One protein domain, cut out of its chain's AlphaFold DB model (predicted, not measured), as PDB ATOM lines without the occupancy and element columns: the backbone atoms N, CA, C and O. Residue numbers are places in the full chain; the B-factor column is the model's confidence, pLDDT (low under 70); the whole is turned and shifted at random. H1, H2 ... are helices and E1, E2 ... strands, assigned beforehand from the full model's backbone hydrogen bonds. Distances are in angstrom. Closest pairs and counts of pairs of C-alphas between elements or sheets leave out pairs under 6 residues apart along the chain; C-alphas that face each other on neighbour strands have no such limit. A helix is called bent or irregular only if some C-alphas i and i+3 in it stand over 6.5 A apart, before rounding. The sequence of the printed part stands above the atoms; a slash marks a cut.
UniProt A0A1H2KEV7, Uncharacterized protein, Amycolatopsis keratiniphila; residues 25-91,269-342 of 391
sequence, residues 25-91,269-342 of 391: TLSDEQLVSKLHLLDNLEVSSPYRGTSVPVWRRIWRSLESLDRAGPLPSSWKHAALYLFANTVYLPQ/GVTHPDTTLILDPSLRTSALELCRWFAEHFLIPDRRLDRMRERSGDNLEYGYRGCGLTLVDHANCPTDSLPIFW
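AT A GLANCE: This is residues 25 to 91 and 269 to 342 of the 391 residues of an uncharacterized protein of Amycolatopsis keratiniphila (UniProt A0A1H2KEV7). Three helices, H1, H2 and H4, pack round a fourth, H3: H2 and H3 form a helical hairpin, H4 crosses H3 nearly at a right angle, and H1 meets the last residues of H3. The four-residue H6 lies near the middle, H5 lies at a far corner past the last residues of H4, and a tiny two-stranded sheet lies beside H1. The printed part has 141 residues with six named helices and two named strands, in the order H1 H2 H3 E1 H4 H5 E2 H6; the sheet E1 E2 is parallel and the class is mostly helix. The whole is compact, with a radius of gyration of the C-alphas of 14.6 A, and rounded, spanning 37 by 33 by 32 A.

HOW THE PARTS SIT: H1, residues 31 to 44, touches H2, residues 54 to 68, with residues 54 to 55 of H2 alone; the closest C-alphas, of Asp 39 and Val 54, are 6.2 A apart. H3, residues 73 to 84, is the hub, touching three helices. It touches H1 with residues 81 to 84 alone, the closest C-alphas being Leu 35 and Ala 84 at 5.1 A. H2 and H3 are a hairpin at a shallow tilt of 28 degrees, opposite ways, closest at the C-alphas of Ile 58 and Phe 83, 6.8 A. E1, residues 87 to 89, is the parallel neighbour of E2, residues 327 to 329, with N 89 and O 328 within hydrogen-bond range at 2.8 A. H4, residues 281 to 299, touches H3 with residues 283 to 290 alone, about perpendicular at 89 degrees, closest at the C-alphas of Ala 78 and Ala 287, 4.9 A. H5, residues 303 to 312, touches no helix; it is irregular, with C-alphas 304 and 307 7.3 A apart. H6, residues 339 to 342, touches H4, closest at the C-alphas of Phe 294 and Ile 340, 7.2 A. Every O i to N i+4 pair is within hydrogen-bond range in H1, H2, H3 and H4, against 4 of 6 in H5; H6 is too short for such a pair.

IN THESE COORDINATES: H1 begins at C-alpha 31, (180.415, 189.110, 164.534), and is 20.4 A long. H2 measures 21.5 A, H3 16.7 A, H4 25.4 A and H5 14.4 A. H4 begins at C-alpha 281, (195.753, 190.201, 167.752). H6 ends at C-alpha 342, (183.601, 206.468, 153.842).

THE WHOLE: The two C-alphas farthest apart, of Ser 27 and Arg 307, are 41.7 A apart. Residues 92 to 268 are not printed, and C-alphas 91 and 269 are 22.5 A apart across the cut. The link from H5 to E2, 14 residues, is long. The mean pLDDT of the printed part is 90.7, and residue 25 alone is under 70.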
ATOM      1  N   THR A  25     186.415 183.785 165.178       68.31
ATOM      2  CA  THR A  25     185.968 185.113 164.723       68.31
ATOM      3  C   THR A  25     184.440 185.250 164.768       68.31
ATOM      4  O   THR A  25     183.917 186.340 164.991       68.31
ATOM      5  N   LEU A  26     183.699 184.157 164.578       73.19
ATOM      6  CA  LEU A  26     182.237 184.163 164.682       73.19
ATOM      7  C   LEU A  26     181.764 184.207 166.145       73.19
ATOM      8  O   LEU A  26     180.843 184.968 166.453       73.19
ATOM      9  N   SER A  27     182.379 183.414 167.030       71.81
ATOM     10  CA  SER A  27     181.976 183.267 168.433       71.81
ATOM     11  C   SER A  27     182.559 184.344 169.342       71.81
ATOM     12  O   SER A  27     181.807 185.059 170.005       71.81
ATOM     13  N   ASP A  28     183.882 184.482 169.365       77.50
ATOM     14  CA  ASP A  28     184.590 185.223 170.416       77.50
ATOM     15  C   ASP A  28     184.490 186.727 170.168       77.50
ATOM     16  O   ASP A  28     184.326 187.522 171.091       77.50
ATOM     17  N   GLU A  29     184.474 187.104 168.893       82.50
ATOM     18  CA  GLU A  29     184.347 188.488 168.453       82.50
ATOM     19  C   GLU A  29     182.888 188.915 168.175       82.50
ATOM     20  O   GLU A  29     182.623 190.071 167.824       82.50
ATOM     21  N   GLN A  30     181.926 187.998 168.362       85.31
ATOM     22  CA  GLN A  30     180.472 188.217 168.274       85.31
ATOM     23  C   GLN A  30     179.995 188.852 166.957       85.31
ATOM     24  O   GLN A  30     179.069 189.673 166.941       85.31
ATOM     25  N   LEU A  31     180.613 188.471 165.836       86.00
ATOM     26  CA  LEU A  31     180.415 189.110 164.534       86.00
ATOM     27  C   LEU A  31     178.934 189.210 164.123       86.00
ATOM     28  O   LEU A  31     178.461 190.279 163.733       86.00
ATOM     29  N   VAL A  32     178.188 188.109 164.244       84.31
ATOM     30  CA  VAL A  32     176.771 188.040 163.843       84.31
ATOM     31  C   VAL A  32     175.905 188.977 164.690       84.31
ATOM     32  O   VAL A  32     175.089 189.726 164.150       84.31
ATOM     33  N   SER A  33     176.116 188.994 166.007       86.19
ATOM     34  CA  SER A  33     175.388 189.872 166.929       86.19
ATOM     35  C   SER A  33     175.655 191.349 166.638       86.19
ATOM     36  O   SER A  33     174.721 192.152 166.648       86.19
ATOM     37  N   LYS A  34     176.906 191.710 166.327       91.00
ATOM     38  CA  LYS A  34     177.299 193.084 165.974       91.00
ATOM     39  C   LYS A  34     176.633 193.554 164.679       91.00
ATOM     40  O   LYS A  34     176.056 194.638 164.647       91.00
ATOM     41  N   LEU A  35     176.621 192.709 163.646       89.19
ATOM     42  CA  LEU A  35     175.924 193.001 162.388       89.19
ATOM     43  C   LEU A  35     174.411 193.175 162.590       89.19
ATOM     44  O   LEU A  35     173.826 194.105 162.038       89.19
ATOM     45  N   HIS A  36     173.778 192.330 163.407       87.62
ATOM     46  CA  HIS A  36     172.357 192.479 163.732       87.62
ATOM     47  C   HIS A  36     172.055 193.749 164.530       87.62
ATOM     48  O   HIS A  36     171.045 194.405 164.274       87.62
ATOM     49  N   LEU A  37     172.909 194.111 165.490       90.06
ATOM     50  CA  LEU A  37     172.760 195.360 166.232       90.06
ATOM     51  C   LEU A  37     172.814 196.562 165.285       90.06
ATOM     52  O   LEU A  37     171.965 197.445 165.374       90.06
ATOM     53  N   LEU A  38     173.772 196.568 164.361       92.06
ATOM     54  CA  LEU A  38     173.940 197.635 163.382       92.06
ATOM     55  C   LEU A  38     172.715 197.786 162.469       92.06
ATOM     56  O   LEU A  38     172.224 198.899 162.287       92.06
ATOM     57  N   ASP A  39     172.174 196.673 161.968       89.19
ATOM     58  CA  ASP A  39     170.942 196.674 161.171       89.19
ATOM     59  C   ASP A  39     169.753 197.233 161.969       89.19
ATOM     60  O   ASP A  39     169.048 198.124 161.497       89.19
ATOM     61  N   ASN A  40     169.580 196.809 163.225       89.94
ATOM     62  CA  ASN A  40     168.517 197.319 164.096       89.94
ATOM     63  C   ASN A  40     168.644 198.827 164.367       89.94
ATOM     64  O   ASN A  40     167.645 199.556 164.336       89.94
ATOM     65  N   LEU A  41     169.862 199.310 164.629       91.00
ATOM     66  CA  LEU A  41     170.123 200.731 164.854       91.00
ATOM     67  C   LEU A  41     169.797 201.551 163.603       91.00
ATOM     68  O   LEU A  41     169.114 202.573 163.708       91.00
ATOM     69  N   GLU A  42     170.198 201.085 162.422       89.69
ATOM     70  CA  GLU A  42     169.875 201.756 161.163       89.69
ATOM     71  C   GLU A  42     168.392 201.701 160.804       89.69
ATOM     72  O   GLU A  42     167.868 202.677 160.274       89.69
ATOM     73  N   VAL A  43     167.675 200.625 161.131       87.44
ATOM     74  CA  VAL A  43     166.214 200.585 160.958       87.44
ATOM     75  C   VAL A  43     165.542 201.686 161.785       87.44
ATOM     76  O   VAL A  43     164.616 202.340 161.306       87.44
ATOM     77  N   SER A  44     166.017 201.919 163.012       86.62
ATOM     78  CA  SER A  44     165.460 202.947 163.904       86.62
ATOM     79  C   SER A  44     165.882 204.376 163.550       86.62
ATOM     80  O   SER A  44     165.168 205.335 163.839       86.62
ATOM     81  N   SER A  45     167.049 204.530 162.931       91.69
ATOM     82  CA  SER A  45     167.651 205.815 162.606       91.69
ATOM     83  C   SER A  45     168.523 205.642 161.363       91.69
ATOM     84  O   SER A  45     169.730 205.476 161.523       91.69
ATOM     85  N   PRO A  46     167.956 205.671 160.143       89.31
ATOM     86  CA  PRO A  46     168.680 205.326 158.920       89.31
ATOM     87  C   PRO A  46     169.857 206.245 158.623       89.31
ATOM     88  O   PRO A  46     169.776 207.453 158.855       89.31
ATOM     89  N   TYR A  47     170.918 205.682 158.037       90.31
ATOM     90  CA  TYR A  47     172.000 206.486 157.483       90.31
ATOM     91  C   TYR A  47     171.454 207.373 156.354       90.31
ATOM     92  O   TYR A  47     170.693 206.932 155.486       90.31
ATOM     93  N   ARG A  48     171.795 208.660 156.366       84.50
ATOM     94  CA  ARG A  48     171.264 209.644 155.422       84.50
ATOM     95  C   ARG A  48     171.652 209.294 153.986       84.50
ATOM     96  O   ARG A  48     172.772 208.898 153.690       84.50
ATOM     97  N   GLY A  49     170.720 209.540 153.064       72.38
ATOM     98  CA  GLY A  49     170.981 209.440 151.626       72.38
ATOM     99  C   GLY A  49     171.049 208.008 151.100       72.38
ATOM    100  O   GLY A  49     171.367 207.817 149.929       72.38
ATOM    101  N   THR A  50     170.711 207.010 151.921       76.19
ATOM    102  CA  THR A  50     170.624 205.616 151.492       76.19
ATOM    103  C   THR A  50     169.235 205.035 151.738       76.19
ATOM    104  O   THR A  50     168.689 205.095 152.833       76.19
ATOM    105  N   SER A  51     168.672 204.433 150.694       79.94
ATOM    106  CA  SER A  51     167.528 203.516 150.774       79.94
ATOM    107  C   SER A  51     167.968 202.047 150.805       79.94
ATOM    108  O   SER A  51     167.139 201.142 150.853       79.94
ATOM    109  N   VAL A  52     169.278 201.801 150.726       85.00
ATOM    110  CA  VAL A  52     169.876 200.470 150.661       85.00
ATOM    111  C   VAL A  52     170.197 199.996 152.082       85.00
ATOM    112  O   VAL A  52     170.884 200.733 152.792       85.00
ATOM    113  N   PRO A  53     169.776 198.783 152.490       85.88
ATOM    114  CA  PRO A  53     170.103 198.225 153.805       85.88
ATOM    115  C   PRO A  53     171.609 198.125 154.055       85.88
ATOM    116  O   PRO A  53     172.370 197.876 153.112       85.88
ATOM    117  N   VAL A  54     172.029 198.266 155.316       89.62
ATOM    118  CA  VAL A  54     173.446 198.291 155.725       89.62
ATOM    119  C   VAL A  54     174.236 197.112 155.192       89.62
ATOM    120  O   VAL A  54     175.285 197.291 154.573       89.62
ATOM    121  N   TRP A  55     173.672 195.914 155.322       85.25
ATOM    122  CA  TRP A  55     174.308 194.686 154.878       85.25
ATOM    123  C   TRP A  55     174.681 194.738 153.393       85.25
ATOM    124  O   TRP A  55     175.795 194.408 152.994       85.25
ATOM    125  N   ARG A  56     173.762 195.218 152.552       88.12
ATOM    126  CA  ARG A  56     174.003 195.299 151.110       88.12
ATOM    127  C   ARG A  56     175.081 196.326 150.772       88.12
ATOM    128  O   ARG A  56     175.747 196.175 149.751       88.12
ATOM    129  N   ARG A  57     175.255 197.363 151.595       91.62
ATOM    130  CA  ARG A  57     176.348 198.332 151.438       91.62
ATOM    131  C   ARG A  57     177.682 197.705 151.840       91.62
ATOM    132  O   ARG A  57     178.600 197.742 151.033       91.62
ATOM    133  N   ILE A  58     177.737 197.032 152.992       93.31
ATOM    134  CA  ILE A  58     178.907 196.260 153.452       93.31
ATOM    135  C   ILE A  58     179.355 195.258 152.385       93.31
ATOM    136  O   ILE A  58     180.518 195.247 151.990       93.31
ATOM    137  N   TRP A  59     178.423 194.464 151.861       89.94
ATOM    138  CA  TRP A  59     178.728 193.450 150.857       89.94
ATOM    139  C   TRP A  59     179.302 194.047 149.569       89.94
ATOM    140  O   TRP A  59     180.298 193.558 149.048       89.94
ATOM    141  N   ARG A  60     178.736 195.157 149.079       91.19
ATOM    142  CA  ARG A  60     179.283 195.874 147.914       91.19
ATOM    143  C   ARG A  60     180.702 196.379 148.152       91.19
ATOM    144  O   ARG A  60     181.506 196.372 147.222       91.19
ATOM    145  N   SER A  61     181.003 196.827 149.368       93.88
ATOM    146  CA  SER A  61     182.347 197.269 149.735       93.88
ATOM    147  C   SER A  61     183.328 196.100 149.730       93.88
ATOM    148  O   SER A  61     184.385 196.216 149.117       93.88
ATOM    149  N   LEU A  62     182.952 194.952 150.302       92.31
ATOM    150  CA  LEU A  62     183.759 193.726 150.263       92.31
ATOM    151  C   LEU A  62     183.995 193.240 148.824       92.31
ATOM    152  O   LEU A  62     185.136 193.007 148.437       92.31
ATOM    153  N   GLU A  63     182.951 193.180 147.992       89.62
ATOM    154  CA  GLU A  63     183.089 192.832 146.568       89.62
ATOM    155  C   GLU A  63     184.003 193.805 145.810       89.62
ATOM    156  O   GLU A  63     184.700 193.406 144.877       89.62
ATOM    157  N   SER A  64     183.991 195.089 146.177       91.12
ATOM    158  CA  SER A  64     184.863 196.090 145.558       91.12
ATOM    159  C   SER A  64     186.329 195.884 145.946       91.12
ATOM    160  O   SER A  64     187.197 196.020 145.086       91.12
ATOM    161  N   LEU A  65     186.611 195.509 147.200       90.94
ATOM    162  CA  LEU A  65     187.964 195.136 147.640       90.94
ATOM    163  C   LEU A  65     188.475 193.922 146.858       90.94
ATOM    164  O   LEU A  65     189.600 193.933 146.370       90.94
ATOM    165  N   ASP A  66     187.623 192.917 146.660       87.25
ATOM    166  CA  ASP A  66     187.971 191.701 145.920       87.25
ATOM    167  C   ASP A  66     188.304 191.957 144.448       87.25
ATOM    168  O   ASP A  66     189.161 191.287 143.872       87.25
ATOM    169  N   ARG A  67     187.641 192.933 143.822       86.94
ATOM    170  CA  ARG A  67     187.921 193.323 142.430       86.94
ATOM    171  C   ARG A  67     189.187 194.160 142.288       86.94
ATOM    172  O   ARG A  67     189.736 194.220 141.194       86.94
ATOM    173  N   ALA A  68     189.629 194.806 143.361       84.75
ATOM    174  CA  ALA A  68     190.791 195.683 143.347       84.75
ATOM    175  C   ALA A  68     192.128 194.932 143.291       84.75
ATOM    176  O   ALA A  68     193.139 195.514 142.905       84.75
ATOM    177  N   GLY A  69     192.143 193.645 143.645       79.19
ATOM    178  CA  GLY A  69     193.318 192.789 143.533       79.19
ATOM    179  C   GLY A  69     193.193 191.498 144.346       79.19
ATOM    180  O   GLY A  69     192.226 191.318 145.088       79.19
ATOM    181  N   PRO A  70     194.166 190.576 144.230       81.38
ATOM    182  CA  PRO A  70     194.202 189.364 145.040       81.38
ATOM    183  C   PRO A  70     194.523 189.715 146.500       81.38
ATOM    184  O   PRO A  70     195.685 189.821 146.888       81.38
ATOM    185  N   LEU A  71     193.483 189.901 147.312       86.12
ATOM    186  CA  LEU A  71     193.618 190.144 148.746       86.12
ATOM    187  C   LEU A  71     193.695 188.826 149.529       86.12
ATOM    188  O   LEU A  71     192.899 187.919 149.255       86.12
ATOM    189  N   PRO A  72     194.580 188.721 150.539       90.25
ATOM    190  CA  PRO A  72     194.557 187.609 151.482       90.25
ATOM    191  C   PRO A  72     193.174 187.463 152.131       90.25
ATOM    192  O   PRO A  72     192.562 188.460 152.523       90.25
ATOM    193  N   SER A  73     192.687 186.231 152.311       87.00
ATOM    194  CA  SER A  73     191.386 185.992 152.962       87.00
ATOM    195  C   SER A  73     191.318 186.600 154.370       87.00
ATOM    196  O   SER A  73     190.286 187.140 154.758       87.00
ATOM    197  N   SER A  74     192.438 186.618 155.102       89.75
ATOM    198  CA  SER A  74     192.544 187.263 156.419       89.75
ATOM    199  C   SER A  74     192.204 188.756 156.388       89.75
ATOM    200  O   SER A  74     191.567 189.262 157.309       89.75
ATOM    201  N   TRP A  75     192.561 189.465 155.316       92.94
ATOM    202  CA  TRP A  75     192.236 190.881 155.160       92.94
ATOM    203  C   TRP A  75     190.756 191.087 154.842       92.94
ATOM    204  O   TRP A  75     190.146 192.022 155.349       92.94
ATOM    205  N   LYS A  76     190.137 190.186 154.073       88.62
ATOM    206  CA  LYS A  76     188.687 190.228 153.822       88.62
ATOM    207  C   LYS A  76     187.895 190.020 155.111       88.62
ATOM    208  O   LYS A  76     186.931 190.742 155.363       88.62
ATOM    209  N   HIS A  77     188.333 189.082 155.952       88.94
ATOM    210  CA  HIS A  77     187.750 188.867 157.277       88.94
ATOM    211  C   HIS A  77     187.936 190.096 158.166       88.94
ATOM    212  O   HIS A  77     186.982 190.533 158.808       88.94
ATOM    213  N   ALA A  78     189.123 190.708 158.145       93.31
ATOM    214  CA  ALA A  78     189.378 191.955 158.857       93.31
ATOM    215  C   ALA A  78     188.466 193.097 158.380       93.31
ATOM    216  O   ALA A  78     187.927 193.823 159.210       93.31
ATOM    217  N   ALA A  79     188.226 193.229 157.073       95.00
ATOM    218  CA  ALA A  79     187.313 194.230 156.518       95.00
ATOM    219  C   ALA A  79     185.881 194.043 157.036       95.00
ATOM    220  O   ALA A  79     185.283 194.983 157.563       95.00
ATOM    221  N   LEU A  80     185.343 192.821 156.938       92.81
ATOM    222  CA  LEU A  80     184.015 192.497 157.462       92.81
ATOM    223  C   LEU A  80     183.929 192.789 158.961       92.81
ATOM    224  O   LEU A  80     182.943 193.355 159.431       92.81
ATOM    225  N   TYR A  81     184.976 192.428 159.696       92.50
ATOM    226  CA  TYR A  81     185.039 192.639 161.127       92.50
ATOM    227  C   TYR A  81     185.043 194.124 161.503       92.50
ATOM    228  O   TYR A  81     184.286 194.539 162.383       92.50
ATOM    229  N   LEU A  82     185.829 194.941 160.800       95.75
ATOM    230  CA  LEU A  82     185.806 196.394 160.947       95.75
ATOM    231  C   LEU A  82     184.393 196.931 160.703       95.75
ATOM    232  O   LEU A  82     183.859 197.641 161.554       95.75
ATOM    233  N   PHE A  83     183.757 196.550 159.594       95.50
ATOM    234  CA  PHE A  83     182.401 197.002 159.274       95.50
ATOM    235  C   PHE A  83     181.365 196.578 160.321       95.50
ATOM    236  O   PHE A  83     180.462 197.352 160.634       95.50
ATOM    237  N   ALA A  84     181.499 195.389 160.905       92.44
ATOM    238  CA  ALA A  84     180.616 194.944 161.975       92.44
ATOM    239  C   ALA A  84     180.842 195.713 163.285       92.44
ATOM    240  O   ALA A  84     179.885 195.988 164.001       92.44
ATOM    241  N   ASN A  85     182.078 196.126 163.572       93.19
ATOM    242  CA  ASN A  85     182.423 196.964 164.727       93.19
ATOM    243  C   ASN A  85     182.194 198.458 164.474       93.19
ATOM    244  O   ASN A  85     182.822 199.301 165.116       93.19
ATOM    245  N   THR A  86     181.291 198.805 163.554       94.88
ATOM    246  CA  THR A  86     180.850 200.190 163.401       94.88
ATOM    247  C   THR A  86     180.206 200.657 164.704       94.88
ATOM    248  O   THR A  86     179.172 200.135 165.119       94.88
ATOM    249  N   VAL A  87     180.771 201.689 165.323       95.06
ATOM    250  CA  VAL A  87     180.092 202.427 166.385       95.06
ATOM    251  C   VAL A  87     179.087 203.354 165.715       95.06
ATOM    252  O   VAL A  87     179.453 204.404 165.189       95.06
ATOM    253  N   TYR A  88     177.822 202.943 165.693       95.44
ATOM    254  CA  TYR A  88     176.751 203.714 165.073       95.44
ATOM    255  C   TYR A  88     176.046 204.611 166.093       95.44
ATOM    256  O   TYR A  88     175.481 204.120 167.071       95.44
ATOM    257  N   LEU A  89     176.047 205.924 165.855       95.56
ATOM    258  CA  LEU A  89     175.371 206.913 166.693       95.56
ATOM    259  C   LEU A  89     174.002 207.286 166.088       95.56
ATOM    260  O   LEU A  89     173.935 208.103 165.158       95.56
ATOM    261  N   PRO A  90     172.890 206.711 166.591       94.75
ATOM    262  CA  PRO A  90     171.562 207.045 166.099       94.75
ATOM    263  C   PRO A  90     171.170 208.470 166.505       94.75
ATOM    264  O   PRO A  90     171.622 209.000 167.523       94.75
ATOM    265  N   GLN A  91     170.261 209.080 165.744       94.06
ATOM    266  CA  GLN A  91     169.806 210.451 165.990       94.06
ATOM    267  C   GLN A  91     169.233 210.640 167.403       94.06
ATOM    268  O   GLN A  91     169.429 211.688 168.012       94.06
ATOM    269  N   GLY A 269     190.269 203.335 169.152       94.00
ATOM    270  CA  GLY A 269     191.020 203.333 167.897       94.00
ATOM    271  C   GLY A 269     191.588 201.949 167.574       94.00
ATOM    272  O   GLY A 269     192.126 201.271 168.451       94.00
ATOM    273  N   VAL A 270     191.536 201.526 166.306       94.44
ATOM    274  CA  VAL A 270     192.115 200.242 165.849       94.44
ATOM    275  C   VAL A 270     193.640 200.187 166.026       94.44
ATOM    276  O   VAL A 270     194.237 199.124 166.204       94.44
ATOM    277  N   THR A 271     194.285 201.352 165.999       93.19
ATOM    278  CA  THR A 271     195.738 201.502 166.114       93.19
ATOM    279  C   THR A 271     196.233 201.346 167.544       93.19
ATOM    280  O   THR A 271     197.405 201.024 167.740       93.19
ATOM    281  N   HIS A 272     195.366 201.501 168.548       94.19
ATOM    282  CA  HIS A 272     195.759 201.369 169.944       94.19
ATOM    283  C   HIS A 272     196.171 199.916 170.257       94.19
ATOM    284  O   HIS A 272     195.519 198.992 169.759       94.19
ATOM    285  N   PRO A 273     197.252 199.673 171.025       90.69
ATOM    286  CA  PRO A 273     197.669 198.319 171.402       90.69
ATOM    287  C   PRO A 273     196.574 197.555 172.150       90.69
ATOM    288  O   PRO A 273     196.279 196.418 171.803       90.69
ATOM    289  N   ASP A 274     195.916 198.231 173.094       91.38
ATOM    290  CA  ASP A 274     194.817 197.688 173.904       91.38
ATOM    291  C   ASP A 274     193.443 198.046 173.319       91.38
ATOM    292  O   ASP A 274     192.551 198.511 174.033       91.38
ATOM    293  N   THR A 275     193.299 197.959 171.995       91.88
ATOM    294  CA  THR A 275     192.033 198.300 171.338       91.88
ATOM    295  C   THR A 275     190.894 197.403 171.828       91.88
ATOM    296  O   THR A 275     191.055 196.202 172.023       91.88
ATOM    297  N   THR A 276     189.721 197.999 172.017       90.19
ATOM    298  CA  THR A 276     188.479 197.293 172.373       90.19
ATOM    299  C   THR A 276     187.656 196.912 171.144       90.19
ATOM    300  O   THR A 276     186.670 196.190 171.268       90.19
ATOM    301  N   LEU A 277     188.059 197.377 169.954       88.50
ATOM    302  CA  LEU A 277     187.375 197.073 168.697       88.50
ATOM    303  C   LEU A 277     187.672 195.657 168.199       88.50
ATOM    304  O   LEU A 277     186.793 195.020 167.628       88.50
ATOM    305  N   ILE A 278     188.913 195.193 168.374       89.94
ATOM    306  CA  ILE A 278     189.406 193.902 167.882       89.94
ATOM    307  C   ILE A 278     190.191 193.225 169.000       89.94
ATOM    308  O   ILE A 278     191.243 193.727 169.392       89.94
ATOM    309  N   LEU A 279     189.673 192.111 169.515       87.25
ATOM    310  CA  LEU A 279     190.282 191.387 170.628       87.25
ATOM    311  C   LEU A 279     191.357 190.412 170.137       87.25
ATOM    312  O   LEU A 279     192.366 190.222 170.816       87.25
ATOM    313  N   ASP A 280     191.173 189.825 168.953       89.00
ATOM    314  CA  ASP A 280     192.131 188.930 168.308       89.00
ATOM    315  C   ASP A 280     193.329 189.719 167.728       89.00
ATOM    316  O   ASP A 280     193.177 190.491 166.768       89.00
ATOM    317  N   PRO A 281     194.560 189.506 168.238       90.00
ATOM    318  CA  PRO A 281     195.753 190.201 167.752       90.00
ATOM    319  C   PRO A 281     196.097 189.922 166.281       90.00
ATOM    320  O   PRO A 281     196.671 190.782 165.601       90.00
ATOM    321  N   SER A 282     195.765 188.731 165.774       91.25
ATOM    322  CA  SER A 282     196.020 188.345 164.381       91.25
ATOM    323  C   SER A 282     195.068 189.068 163.425       91.25
ATOM    324  O   SER A 282     195.487 189.593 162.385       91.25
ATOM    325  N   LEU A 283     193.804 189.198 163.833       91.12
ATOM    326  CA  LEU A 283     192.788 189.959 163.120       91.12
ATOM    327  C   LEU A 283     193.103 191.455 163.146       91.12
ATOM    328  O   LEU A 283     192.990 192.122 162.119       91.12
ATOM    329  N   ARG A 284     193.591 191.974 164.282       93.75
ATOM    330  CA  ARG A 284     194.059 193.364 164.391       93.75
ATOM    331  C   ARG A 284     195.224 193.637 163.448       93.75
ATOM    332  O   ARG A 284     195.201 194.637 162.739       93.75
ATOM    333  N   THR A 285     196.220 192.753 163.405       95.62
ATOM    334  CA  THR A 285     197.343 192.873 162.458       95.62
ATOM    335  C   THR A 285     196.834 192.922 161.018       95.62
ATOM    336  O   THR A 285     197.168 193.854 160.289       95.62
ATOM    337  N   SER A 286     195.935 192.006 160.650       95.88
ATOM    338  CA  SER A 286     195.319 191.968 159.317       95.88
ATOM    339  C   SER A 286     194.525 193.243 158.999       95.88
ATOM    340  O   SER A 286     194.576 193.739 157.877       95.88
ATOM    341  N   ALA A 287     193.819 193.814 159.980       96.38
ATOM    342  CA  ALA A 287     193.087 195.070 159.822       96.38
ATOM    343  C   ALA A 287     194.024 196.259 159.573       96.38
ATOM    344  O   ALA A 287     193.745 197.092 158.710       96.38
ATOM    345  N   LEU A 288     195.142 196.336 160.300       97.25
ATOM    346  CA  LEU A 288     196.140 197.392 160.117       97.25
ATOM    347  C   LEU A 288     196.820 197.289 158.746       97.25
ATOM    348  O   LEU A 288     196.975 198.300 158.065       97.25
ATOM    349  N   GLU A 289     197.189 196.080 158.323       97.44
ATOM    350  CA  GLU A 289     197.765 195.827 156.998       97.44
ATOM    351  C   GLU A 289     196.792 196.180 155.869       97.44
ATOM    352  O   GLU A 289     197.168 196.903 154.944       97.44
ATOM    353  N   LEU A 290     195.526 195.764 155.989       97.25
ATOM    354  CA  LEU A 290     194.466 196.143 155.057       97.25
ATOM    355  C   LEU A 290     194.329 197.667 154.952       97.25
ATOM    356  O   LEU A 290     194.205 198.188 153.847       97.25
ATOM    357  N   CYS A 291     194.342 198.390 156.076       97.62
ATOM    358  CA  CYS A 291     194.208 199.849 156.081       97.62
ATOM    359  C   CYS A 291     195.376 200.542 155.361       97.62
ATOM    360  O   CYS A 291     195.147 201.472 154.585       97.62
ATOM    361  N   ARG A 292     196.614 200.067 155.562       97.44
ATOM    362  CA  ARG A 292     197.798 200.572 154.840       97.44
ATOM    363  C   ARG A 292     197.692 200.311 153.346       97.44
ATOM    364  O   ARG A 292     197.809 201.242 152.554       97.44
ATOM    365  N   TRP A 293     197.386 199.071 152.967       96.44
ATOM    366  CA  TRP A 293     197.181 198.707 151.569       96.44
ATOM    367  C   TRP A 293     196.083 199.562 150.928       96.44
ATOM    368  O   TRP A 293     196.268 200.101 149.837       96.44
ATOM    369  N   PHE A 294     194.964 199.763 151.629       96.81
ATOM    370  CA  PHE A 294     193.860 200.588 151.151       96.81
ATOM    371  C   PHE A 294     194.301 202.039 150.913       96.81
ATOM    372  O   PHE A 294     193.939 202.639 149.900       96.81
ATOM    373  N   ALA A 295     195.118 202.599 151.807       96.06
ATOM    374  CA  ALA A 295     195.672 203.936 151.634       96.06
ATOM    375  C   ALA A 295     196.557 204.041 150.385       96.06
ATOM    376  O   ALA A 295     196.389 204.975 149.602       96.06
ATOM    377  N   GLU A 296     197.440 203.071 150.166       94.88
ATOM    378  CA  GLU A 296     198.325 203.004 148.996       94.88
ATOM    379  C   GLU A 296     197.564 202.880 147.676       94.88
ATOM    380  O   GLU A 296     197.935 203.521 146.693       94.88
ATOM    381  N   HIS A 297     196.485 202.097 147.654       93.25
ATOM    382  CA  HIS A 297     195.780 201.758 146.417       93.25
ATOM    383  C   HIS A 297     194.669 202.748 146.065       93.25
ATOM    384  O   HIS A 297     194.393 202.960 144.885       93.25
ATOM    385  N   PHE A 298     194.037 203.372 147.063       93.75
ATOM    386  CA  PHE A 298     192.881 204.244 146.846       93.75
ATOM    387  C   PHE A 298     193.112 205.685 147.271       93.75
ATOM    388  O   PHE A 298     192.714 206.605 146.562       93.75
ATOM    389  N   LEU A 299     193.738 205.912 148.427       93.62
ATOM    390  CA  LEU A 299     193.789 207.254 149.006       93.62
ATOM    391  C   LEU A 299     194.930 208.071 148.423       93.62
ATOM    392  O   LEU A 299     194.688 209.169 147.930       93.62
ATOM    393  N   ILE A 300     196.159 207.556 148.474       94.12
ATOM    394  CA  ILE A 300     197.369 208.236 148.000       94.12
ATOM    395  C   ILE A 300     197.244 208.650 146.521       94.12
ATOM    396  O   ILE A 300     197.556 209.804 146.222       94.12
ATOM    397  N   PRO A 301     196.735 207.802 145.604       92.69
ATOM    398  CA  PRO A 301     196.545 208.197 144.207       92.69
ATOM    399  C   PRO A 301     195.450 209.258 144.002       92.69
ATOM    400  O   PRO A 301     195.476 209.985 143.007       92.69
ATOM    401  N   ASP A 302     194.488 209.372 144.925       90.81
ATOM    402  CA  ASP A 302     193.379 210.320 144.821       90.81
ATOM    403  C   ASP A 302     193.819 211.737 145.216       90.81
ATOM    404  O   ASP A 302     193.954 212.088 146.396       90.81
ATOM    405  N   ARG A 303     194.020 212.586 144.205       90.00
ATOM    406  CA  ARG A 303     194.452 213.984 144.367       90.00
ATOM    407  C   ARG A 303     193.425 214.868 145.072       90.00
ATOM    408  O   ARG A 303     193.799 215.871 145.676       90.00
ATOM    409  N   ARG A 304     192.133 214.510 145.081       89.19
ATOM    410  CA  ARG A 304     191.124 215.284 145.836       89.19
ATOM    411  C   ARG A 304     191.418 215.297 147.333       89.19
ATOM    412  O   ARG A 304     190.972 216.195 148.047       89.19
ATOM    413  N   LEU A 305     192.151 214.293 147.806       89.94
ATOM    414  CA  LEU A 305     192.523 214.121 149.201       89.94
ATOM    415  C   LEU A 305     193.888 214.746 149.544       89.94
ATOM    416  O   LEU A 305     194.256 214.718 150.717       89.94
ATOM    417  N   ASP A 306     194.606 215.369 148.594       89.62
ATOM    418  CA  ASP A 306     195.934 215.978 148.825       89.62
ATOM    419  C   ASP A 306     195.911 216.966 149.998       89.62
ATOM    420  O   ASP A 306     196.652 216.823 150.969       89.62
ATOM    421  N   ARG A 307     194.972 217.919 149.966       87.62
ATOM    422  CA  ARG A 307     194.811 218.921 151.032       87.62
ATOM    423  C   ARG A 307     194.432 218.290 152.375       87.62
ATOM    424  O   ARG A 307     194.761 218.832 153.427       87.62
ATOM    425  N   MET A 308     193.695 217.179 152.356       88.94
ATOM    426  CA  MET A 308     193.310 216.472 153.578       88.94
ATOM    427  C   MET A 308     194.517 215.762 154.190       88.94
ATOM    428  O   MET A 308     194.739 215.920 155.387       88.94
ATOM    429  N   ARG A 309     195.321 215.061 153.380       92.62
ATOM    430  CA  ARG A 309     196.589 214.445 153.802       92.62
ATOM    431  C   ARG A 309     197.560 215.472 154.368       92.62
ATOM    432  O   ARG A 309     198.058 215.287 155.471       92.62
ATOM    433  N   GLU A 310     197.760 216.586 153.665       90.00
ATOM    434  CA  GLU A 310     198.642 217.674 154.110       90.00
ATOM    435  C   GLU A 310     198.246 218.188 155.504       90.00
ATOM    436  O   GLU A 310     199.086 218.318 156.390       90.00
ATOM    437  N   ARG A 311     196.947 218.424 155.731       87.38
ATOM    438  CA  ARG A 311     196.427 218.894 157.028       87.38
ATOM    439  C   ARG A 311     196.431 217.825 158.120       87.38
ATOM    440  O   ARG A 311     196.556 218.149 159.305       87.38
ATOM    441  N   SER A 312     196.259 216.570 157.719       88.31
ATOM    442  CA  SER A 312     196.326 215.405 158.596       88.31
ATOM    443  C   SER A 312     197.755 215.163 159.088       88.31
ATOM    444  O   SER A 312     197.956 214.842 160.257       88.31
ATOM    445  N   GLY A 313     198.745 215.389 158.217       91.38
ATOM    446  CA  GLY A 313     200.149 215.052 158.450       91.38
ATOM    447  C   GLY A 313     200.479 213.579 158.180       91.38
ATOM    448  O   GLY A 313     201.540 213.117 158.588       91.38
ATOM    449  N   ASP A 314     199.584 212.839 157.521       93.06
ATOM    450  CA  ASP A 314     199.721 211.411 157.222       93.06
ATOM    451  C   ASP A 314     199.008 211.026 155.907       93.06
ATOM    452  O   ASP A 314     198.393 211.853 155.229       93.06
ATOM    453  N   ASN A 315     199.084 209.742 155.544       93.88
ATOM    454  CA  ASN A 315     198.444 209.184 154.347       93.88
ATOM    455  C   ASN A 315     196.960 208.836 154.546       93.88
ATOM    456  O   ASN A 315     196.367 208.179 153.689       93.88
ATOM    457  N   LEU A 316     196.357 209.263 155.661       94.81
ATOM    458  CA  LEU A 316     194.996 208.935 156.085       94.81
ATOM    459  C   LEU A 316     194.748 207.441 156.313       94.81
ATOM    460  O   LEU A 316     193.594 207.061 156.448       94.81
ATOM    461  N   GLU A 317     195.776 206.590 156.392       96.62
ATOM    462  CA  GLU A 317     195.613 205.129 156.499       96.62
ATOM    463  C   GLU A 317     194.689 204.695 157.644       96.62
ATOM    464  O   GLU A 317     193.895 203.772 157.475       96.62
ATOM    465  N   TYR A 318     194.696 205.427 158.761       96.56
ATOM    466  CA  TYR A 318     193.769 205.215 159.876       96.56
ATOM    467  C   TYR A 318     192.822 206.402 160.094       96.56
ATOM    468  O   TYR A 318     192.443 206.699 161.223       96.56
ATOM    469  N   GLY A 319     192.444 207.104 159.031       94.50
ATOM    470  CA  GLY A 319     191.598 208.295 159.093       94.50
ATOM    471  C   GLY A 319     192.383 209.557 159.441       94.50
ATOM    472  O   GLY A 319     193.597 209.526 159.649       94.50
ATOM    473  N   TYR A 320     191.688 210.692 159.485       92.81
ATOM    474  CA  TYR A 320     192.296 211.997 159.742       92.81
ATOM    475  C   TYR A 320     193.032 212.022 161.093       92.81
ATOM    476  O   TYR A 320     192.468 211.678 162.136       92.81
ATOM    477  N   ARG A 321     194.304 212.427 161.059       90.94
ATOM    478  CA  ARG A 321     195.279 212.421 162.162       90.94
ATOM    479  C   ARG A 321     195.444 211.054 162.829       90.94
ATOM    480  O   ARG A 321     195.722 210.982 164.027       90.94
ATOM    481  N   GLY A 322     195.216 209.975 162.085       91.62
ATOM    482  CA  GLY A 322     195.341 208.600 162.559       91.62
ATOM    483  C   GLY A 322     194.473 208.288 163.780       91.62
ATOM    484  O   GLY A 322     194.970 207.705 164.746       91.62
ATOM    485  N   CYS A 323     193.213 208.738 163.806       90.25
ATOM    486  CA  CYS A 323     192.296 208.460 164.924       90.25
ATOM    487  C   CYS A 323     191.859 206.988 164.989       90.25
ATOM    488  O   CYS A 323     191.628 206.464 166.074       90.25
ATOM    489  N   GLY A 324     191.788 206.301 163.850       92.56
ATOM    490  CA  GLY A 324     191.553 204.862 163.772       92.56
ATOM    491  C   GLY A 324     190.157 204.427 164.211       92.56
ATOM    492  O   GLY A 324     190.001 203.287 164.641       92.56
ATOM    493  N   LEU A 325     189.166 205.319 164.147       95.19
ATOM    494  CA  LEU A 325     187.818 205.060 164.649       95.19
ATOM    495  C   LEU A 325     186.982 204.251 163.649       95.19
ATOM    496  O   LEU A 325     187.155 204.345 162.435       95.19
ATOM    497  N   THR A 326     185.992 203.525 164.153       95.81
ATOM    498  CA  THR A 326     184.926 202.893 163.355       95.81
ATOM    499  C   THR A 326     183.594 203.619 163.560       95.81
ATOM    500  O   THR A 326     182.529 203.013 163.588       95.81
ATOM    501  N   LEU A 327     183.643 204.939 163.756       95.44
ATOM    502  CA  LEU A 327     182.492 205.752 164.137       95.44
ATOM    503  C   LEU A 327     181.669 206.169 162.915       95.44
ATOM    504  O   LEU A 327     182.214 206.666 161.931       95.44
ATOM    505  N   VAL A 328     180.352 206.044 162.995       94.56
ATOM    506  CA  VAL A 328     179.402 206.541 161.993       94.56
ATOM    507  C   VAL A 328     178.199 207.117 162.727       94.56
ATOM    508  O   VAL A 328     177.816 206.602 163.773       94.56
ATOM    509  N   ASP A 329     177.572 208.168 162.207       92.50
ATOM    510  CA  ASP A 329     176.254 208.576 162.691       92.50
ATOM    511  C   ASP A 329     175.196 208.496 161.596       92.50
ATOM    512  O   ASP A 329     175.492 208.272 160.425       92.50
ATOM    513  N   HIS A 330     173.943 208.718 161.980       90.50
ATOM    514  CA  HIS A 330     172.814 208.704 161.054       90.50
ATOM    515  C   HIS A 330     172.906 209.700 159.885       90.50
ATOM    516  O   HIS A 330     172.135 209.591 158.936       90.50
ATOM    517  N   ALA A 331     173.789 210.696 159.927       88.25
ATOM    518  CA  ALA A 331     173.856 211.752 158.925       88.25
ATOM    519  C   ALA A 331     175.098 211.661 158.028       88.25
ATOM    520  O   ALA A 331     175.035 212.096 156.875       88.25
ATOM    521  N   ASN A 332     176.220 211.175 158.558       88.75
ATOM    522  CA  ASN A 332     177.528 211.234 157.935       88.75
ATOM    523  C   ASN A 332     178.547 210.276 158.589       88.75
ATOM    524  O   ASN A 332     178.493 209.962 159.775       88.75
ATOM    525  N   CYS A 333     179.555 209.868 157.817       92.69
ATOM    526  CA  CYS A 333     180.741 209.202 158.352       92.69
ATOM    527  C   CYS A 333     181.890 210.227 158.451       92.69
ATOM    528  O   CYS A 333     182.224 210.858 157.439       92.69
ATOM    529  N   PRO A 334     182.457 210.471 159.648       91.38
ATOM    530  CA  PRO A 334     183.539 211.431 159.822       91.38
ATOM    531  C   PRO A 334     184.836 210.933 159.171       91.38
ATOM    532  O   PRO A 334     185.106 209.739 159.109       91.38
ATOM    533  N   THR A 335     185.674 211.869 158.727       91.19
ATOM    534  CA  THR A 335     186.991 211.584 158.120       91.19
ATOM    535  C   THR A 335     187.980 210.947 159.088       91.19
ATOM    536  O   THR A 335     188.956 210.337 158.666       91.19
ATOM    537  N   ASP A 336     187.735 211.115 160.382       93.56
ATOM    538  CA  ASP A 336     188.535 210.588 161.485       93.56
ATOM    539  C   ASP A 336     188.259 209.083 161.686       93.56
ATOM    540  O   ASP A 336     189.053 208.384 162.318       93.56
ATOM    541  N   SER A 337     187.169 208.563 161.106       96.06
ATOM    542  CA  SER A 337     186.956 207.123 160.960       96.06
ATOM    543  C   SER A 337     187.813 206.537 159.844       96.06
ATOM    544  O   SER A 337     188.268 207.247 158.942       96.06
ATOM    545  N   LEU A 338     188.016 205.222 159.883       97.31
ATOM    546  CA  LEU A 338     188.812 204.509 158.890       97.31
ATOM    547  C   LEU A 338     188.294 204.780 157.459       97.31
ATOM    548  O   LEU A 338     187.093 204.641 157.208       97.31
ATOM    549  N   PRO A 339     189.168 205.119 156.492       96.62
ATOM    550  CA  PRO A 339     188.757 205.504 155.139       96.62
ATOM    551  C   PRO A 339     187.967 204.448 154.389       96.62
ATOM    552  O   PRO A 339     187.096 204.782 153.589       96.62
ATOM    553  N   ILE A 340     188.212 203.176 154.693       96.56
ATOM    554  CA  ILE A 340     187.464 202.051 154.134       96.56
ATOM    555  C   ILE A 340     185.946 202.179 154.389       96.56
ATOM    556  O   ILE A 340     185.148 201.654 153.620       96.56
ATOM    557  N   PHE A 341     185.507 202.939 155.399       96.25
ATOM    558  CA  PHE A 341     184.086 203.161 155.688       96.25
ATOM    559  C   PHE A 341     183.451 204.196 154.761       96.25
ATOM    560  O   PHE A 341     182.296 204.032 154.366       96.25
ATOM    561  N   TRP A 342     184.181 205.260 154.429       94.19
ATOM    562  CA  TRP A 342     183.601 206.468 153.842       94.19
ATOM    563  C   TRP A 342     184.130 206.846 152.466       94.19
ATOM    564  O   TRP A 342     183.509 207.676 151.794       94.19
TER     565      TRP A 342